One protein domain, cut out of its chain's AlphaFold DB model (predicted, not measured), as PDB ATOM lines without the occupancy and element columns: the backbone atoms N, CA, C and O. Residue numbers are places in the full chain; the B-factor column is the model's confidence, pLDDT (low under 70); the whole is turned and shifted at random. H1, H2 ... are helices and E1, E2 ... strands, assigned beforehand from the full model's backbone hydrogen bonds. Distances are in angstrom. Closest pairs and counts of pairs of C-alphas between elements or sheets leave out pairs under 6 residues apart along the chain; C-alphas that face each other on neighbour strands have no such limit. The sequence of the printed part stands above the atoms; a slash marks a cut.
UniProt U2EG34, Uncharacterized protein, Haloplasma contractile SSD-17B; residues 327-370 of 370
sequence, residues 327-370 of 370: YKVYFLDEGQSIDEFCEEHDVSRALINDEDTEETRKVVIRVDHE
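This is residues 327 to 370 of the 370 residues of an uncharacterized protein of Haloplasma contractile SSD-17B (UniProt U2EG34). A small antiparallel sheet of three strands, in the order E1, E3, E2, has one short helix, H1, that only grazes it. The 44 printed residues hold E1, H1, E2, E3 along the chain, class mixed. The whole is compact, radius of gyration of the C-alphas 10.2 A, and spans 32 by 18 by 14 A.

Find C-alpha 362 at (10.480, 95.610, 45.749), where E3, residues 362 to 367, begins; it runs 15.7 A to C-alpha 367 at (24.277, 88.500, 43.142). E1 is residues 327 to 331, 13.4 A; H1, 338 to 345, 10.6 A; E2, 352 to 355, 7.0 A.

Beside E3, E1 is antiparallel at 154 degrees; N 328 and O 365 are 2.8 A apart. E2 and E3 form a hairpin at 168 degrees; N 353 and O 364 are 3.0 A apart. E1, H1, E2 form a split strand-helix-strand unit, E3 between its same-way strands, crossover right-handed. H1 grazes the sheet with residues 338 to 342; every O i to N i+4 pair in H1 is within hydrogen-bond range.

The farthest C-alphas, Glu 359 and Glu 370, are 33.0 A apart. The printed part has no cut and no long link. Residues 355 to 360 and 369 to 370 have pLDDT under 70.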
ATOM      1  N   TYR A 327      20.559  88.718  39.203       81.94
ATOM      2  CA  TYR A 327      19.769  89.549  40.113       81.94
ATOM      3  C   TYR A 327      18.756  88.690  40.862       81.94
ATOM      4  O   TYR A 327      18.183  87.761  40.299       81.94
ATOM      5  N   LYS A 328      18.523  89.005  42.135       83.12
ATOM      6  CA  LYS A 328      17.421  88.448  42.923       83.12
ATOM      7  C   LYS A 328      16.472  89.568  43.305       83.12
ATOM      8  O   LYS A 328      16.900  90.572  43.874       83.12
ATOM      9  N   VAL A 329      15.197  89.386  42.988       85.31
ATOM     10  CA  VAL A 329      14.131  90.329  43.328       85.31
ATOM     11  C   VAL A 329      13.396  89.795  44.549       85.31
ATOM     12  O   VAL A 329      12.992  88.636  44.567       85.31
ATOM     13  N   TYR A 330      13.240  90.635  45.565       88.00
ATOM     14  CA  TYR A 330      12.502  90.317  46.782       88.00
ATOM     15  C   TYR A 330      11.330  91.279  46.955       88.00
ATOM     16  O   TYR A 330      11.446  92.471  46.663       88.00
ATOM     17  N   PHE A 331      10.217  90.758  47.463       89.50
ATOM     18  CA  PHE A 331       9.045  91.538  47.846       89.50
ATOM     19  C   PHE A 331       9.034  91.708  49.364       89.50
ATOM     20  O   PHE A 331       9.168  90.729  50.095       89.50
ATOM     21  N   LEU A 332       8.888  92.947  49.832       89.94
ATOM     22  CA  LEU A 332       8.807  93.246  51.260       89.94
ATOM     23  C   LEU A 332       7.388  93.012  51.780       89.94
ATOM     24  O   LEU A 332       6.403  93.424  51.154       89.94
ATOM     25  N   ASP A 333       7.293  92.421  52.970       90.12
ATOM     26  CA  ASP A 333       6.026  92.283  53.682       90.12
ATOM     27  C   ASP A 333       5.432  93.654  54.045       90.12
ATOM     28  O   ASP A 333       6.116  94.677  54.155       90.12
ATOM     29  N   GLU A 334       4.117  93.693  54.270       88.50
ATOM     30  CA  GLU A 334       3.437  94.932  54.637       88.50
ATOM     31  C   GLU A 334       3.964  95.520  55.955       88.50
ATOM     32  O   GLU A 334       3.703  95.011  57.045       88.50
ATOM     33  N   GLY A 335       4.675  96.646  55.838       88.38
ATOM     34  CA  GLY A 335       5.282  97.359  56.961       88.38
ATOM     35  C   GLY A 335       6.702  96.910  57.310       88.38
ATOM     36  O   GLY A 335       7.261  97.471  58.251       88.38
ATOM     37  N   GLN A 336       7.282  95.958  56.572       90.69
ATOM     38  CA  GLN A 336       8.684  95.573  56.711       90.69
ATOM     39  C   GLN A 336       9.580  96.651  56.095       90.69
ATOM     40  O   GLN A 336       9.380  97.082  54.958       90.69
ATOM     41  N   SER A 337      10.563  97.114  56.861       90.88
ATOM     42  CA  SER A 337      11.565  98.056  56.359       90.88
ATOM     43  C   SER A 337      12.696  97.335  55.618       90.88
ATOM     44  O   SER A 337      13.017  96.186  55.920       90.88
ATOM     45  N   ILE A 338      13.354  98.027  54.680       88.00
ATOM     46  CA  ILE A 338      14.534  97.496  53.967       88.00
ATOM     47  C   ILE A 338      15.633  97.077  54.958       88.00
ATOM     48  O   ILE A 338      16.295  96.066  54.745       88.00
ATOM     49  N   ASP A 339      15.807  97.821  56.056       91.56
ATOM     50  CA  ASP A 339      16.805  97.502  57.084       91.56
ATOM     51  C   ASP A 339      16.474  96.196  57.826       91.56
ATOM     52  O   ASP A 339      17.368  95.382  58.049       91.56
ATOM     53  N   GLU A 340      15.198  95.956  58.155       93.62
ATOM     54  CA  GLU A 340      14.750  94.687  58.752       93.62
ATOM     55  C   GLU A 340      14.944  93.514  57.785       93.62
ATOM     56  O   GLU A 340      15.435  92.465  58.193       93.62
ATOM     57  N   PHE A 341      14.624  93.707  56.500       93.81
ATOM     58  CA  PHE A 341      14.857  92.706  55.460       93.81
ATOM     59  C   PHE A 341      16.353  92.372  55.304       93.81
ATOM     60  O   PHE A 341      16.729  91.200  55.263       93.81
ATOM     61  N   CYS A 342      17.226  93.386  55.273       91.81
ATOM     62  CA  CYS A 342      18.676  93.185  55.187       91.81
ATOM     63  C   CYS A 342      19.225  92.409  56.395       91.81
ATOM     64  O   CYS A 342      20.086  91.547  56.223       91.81
ATOM     65  N   GLU A 343      18.728  92.690  57.608       93.44
ATOM     66  CA  GLU A 343      19.134  91.986  58.833       93.44
ATOM     67  C   GLU A 343      18.618  90.537  58.869       93.44
ATOM     68  O   GLU A 343      19.341  89.640  59.302       93.44
ATOM     69  N   GLU A 344      17.398  90.285  58.385       95.06
ATOM     70  CA  GLU A 344      16.802  88.945  58.337       95.06
ATOM     71  C   GLU A 344      17.506  88.018  57.336       95.06
ATOM     72  O   GLU A 344      17.727  86.840  57.630       95.06
ATOM     73  N   HIS A 345      17.890  88.551  56.175       89.44
ATOM     74  CA  HIS A 345      18.508  87.781  55.094       89.44
ATOM     75  C   HIS A 345      20.044  87.838  55.073       89.44
ATOM     76  O   HIS A 345      20.650  87.222  54.194       89.44
ATOM     77  N   ASP A 346      20.669  88.532  56.032       90.12
ATOM     78  CA  ASP A 346      22.123  88.749  56.109       90.12
ATOM     79  C   ASP A 346      22.697  89.358  54.809       90.12
ATOM     80  O   ASP A 346      23.751  88.958  54.311       90.12
ATOM     81  N   VAL A 347      21.974  90.324  54.223       90.00
ATOM     82  CA  VAL A 347      22.365  91.000  52.975       90.00
ATOM     83  C   VAL A 347      22.885  92.403  53.267       90.00
ATOM     84  O   VAL A 347      22.266  93.196  53.972       90.00
ATOM     85  N   SER A 348      24.037  92.745  52.687       89.62
ATOM     86  CA  SER A 348      24.584  94.098  52.781       89.62
ATOM     87  C   SER A 348      23.745  95.086  51.972       89.62
ATOM     88  O   SER A 348      23.543  94.897  50.774       89.62
ATOM     89  N   ARG A 349      23.365  96.210  52.593       85.81
ATOM     90  CA  ARG A 349      22.644  97.313  51.931       85.81
ATOM     91  C   ARG A 349      23.368  97.865  50.694       85.81
ATOM     92  O   ARG A 349      22.734  98.413  49.807       85.81
ATOM     93  N   ALA A 350      24.689  97.690  50.610       86.44
ATOM     94  CA  ALA A 350      25.485  98.109  49.455       86.44
ATOM     95  C   ALA A 350      25.224  97.288  48.173       86.44
ATOM     96  O   ALA A 350      25.657  97.711  47.106       86.44
ATOM     97  N   LEU A 351      24.566  96.125  48.273       85.94
ATOM     98  CA  LEU A 351      24.239  95.251  47.135       85.94
ATOM     99  C   LEU A 351      22.860  95.544  46.520       85.94
ATOM    100  O   LEU A 351      22.486  94.923  45.523       85.94
ATOM    101  N   ILE A 352      22.098  96.462  47.123       87.31
ATOM    102  CA  ILE A 352      20.789  96.884  46.627       87.31
ATOM    103  C   ILE A 352      21.018  97.881  45.494       87.31
ATOM    104  O   ILE A 352      21.599  98.945  45.705       87.31
ATOM    105  N   ASN A 353      20.602  97.501  44.287       77.06
ATOM    106  CA  ASN A 353      20.869  98.272  43.071       77.06
ATOM    107  C   ASN A 353      19.781  99.312  42.787       77.06
ATOM    108  O   ASN A 353      20.067 100.343  42.185       77.06
ATOM    109  N   ASP A 354      18.554  99.033  43.225       76.00
ATOM    110  CA  ASP A 354      17.426  99.945  43.112       76.00
ATOM    111  C   ASP A 354      16.527  99.803  44.348       76.00
ATOM    112  O   ASP A 354      16.231  98.687  44.791       76.00
ATOM    113  N   GLU A 355      16.145 100.941  44.924       69.69
ATOM    114  CA  GLU A 355      15.171 101.032  46.012       69.69
ATOM    115  C   GLU A 355      13.895 101.597  45.385       69.69
ATOM    116  O   GLU A 355      13.759 102.812  45.227       69.69
ATOM    117  N   ASP A 356      12.973 100.721  44.986       64.94
ATOM    118  CA  ASP A 356      11.740 101.196  44.374       64.94
ATOM    119  C   ASP A 356      10.845 101.833  45.450       64.94
ATOM    120  O   ASP A 356      10.623 101.288  46.540       64.94
ATOM    121  N   THR A 357      10.400 103.051  45.152       56.03
ATOM    122  CA  THR A 357       9.619 103.913  46.043       56.03
ATOM    123  C   THR A 357       8.325 103.238  46.507       56.03
ATOM    124  O   THR A 357       7.840 102.310  45.869       56.03
ATOM    125  N   GLU A 358       7.773 103.714  47.633       59.28
ATOM    126  CA  GLU A 358       6.722 103.129  48.502       59.28
ATOM    127  C   GLU A 358       5.541 102.367  47.845       59.28
ATOM    128  O   GLU A 358       4.834 101.638  48.546       59.28
ATOM    129  N   GLU A 359       5.308 102.510  46.539       62.22
ATOM    130  CA  GLU A 359       4.238 101.862  45.782       62.22
ATOM    131  C   GLU A 359       4.481 100.379  45.467       62.22
ATOM    132  O   GLU A 359       3.524  99.607  45.523       62.22
ATOM    133  N   THR A 360       5.707  99.943  45.158       68.50
ATOM    134  CA  THR A 360       5.920  98.566  44.656       68.50
ATOM    135  C   THR A 360       6.511  97.604  45.684       68.50
ATOM    136  O   THR A 360       6.364  96.395  45.509       68.50
ATOM    137  N   ARG A 361       7.117  98.105  46.775       81.75
ATOM    138  CA  ARG A 361       7.717  97.302  47.867       81.75
ATOM    139  C   ARG A 361       8.680  96.208  47.360       81.75
ATOM    140  O   ARG A 361       8.672  95.086  47.870       81.75
ATOM    141  N   LYS A 362       9.501  96.529  46.356       86.25
ATOM    142  CA  LYS A 362      10.480  95.610  45.749       86.25
ATOM    143  C   LYS A 362      11.911  96.002  46.109       86.25
ATOM    144  O   LYS A 362      12.243  97.183  46.149       86.25
ATOM    145  N   VAL A 363      12.765  95.001  46.318       86.38
ATOM    146  CA  VAL A 363      14.213  95.164  46.504       86.38
ATOM    147  C   VAL A 363      14.938  94.308  45.470       86.38
ATOM    148  O   VAL A 363      14.748  93.091  45.430       86.38
ATOM    149  N   VAL A 364      15.771  94.933  44.633       84.50
ATOM    150  CA  VAL A 364      16.579  94.236  43.618       84.50
ATOM    151  C   VAL A 364      18.022  94.131  44.103       84.50
ATOM    152  O   VAL A 364      18.715  95.139  44.264       84.50
ATOM    153  N   ILE A 365      18.483  92.902  44.332       86.56
ATOM    154  CA  ILE A 365      19.824  92.601  44.843       86.56
ATOM    155  C   ILE A 365      20.662  92.002  43.721       86.56
ATOM    156  O   ILE A 365      20.277  90.999  43.118       86.56
ATOM    157  N   ARG A 366      21.833  92.585  43.463       81.94
ATOM    158  CA  ARG A 366      22.819  92.002  42.549       81.94
ATOM    159  C   ARG A 366      23.570  90.873  43.260       81.94
ATOM    160  O   ARG A 366      24.162  91.085  44.315       81.94
ATOM    161  N   VAL A 367      23.535  89.677  42.685       81.75
ATOM    162  CA  VAL A 367      24.277  88.500  43.142       81.75
ATOM    163  C   VAL A 367      25.493  88.349  42.241       81.75
ATOM    164  O   VAL A 367      25.400  87.813  41.137       81.75
ATOM    165  N   ASP A 368      26.636  88.844  42.706       76.75
ATOM    166  CA  ASP A 368      27.903  88.538  42.053       76.75
ATOM    167  C   ASP A 368      28.251  87.070  42.360       76.75
ATOM    168  O   ASP A 368      28.249  86.648  43.520       76.75
ATOM    169  N   HIS A 369      28.484  86.263  41.323       56.91
ATOM    170  CA  HIS A 369      29.018  84.912  41.490       56.91
ATOM    171  C   HIS A 369      30.487  85.027  41.931       56.91
ATOM    172  O   HIS A 369      31.310  85.514  41.157       56.91
ATOM    173  N   GLU A 370      30.795  84.630  43.174       45.12
ATOM    174  CA  GLU A 370      32.181  84.451  43.656       45.12
ATOM    175  C   GLU A 370      32.928  83.334  42.917       45.12
ATOM    176  O   GLU A 370      32.312  82.270  42.653       45.12
TER     177      GLU A 370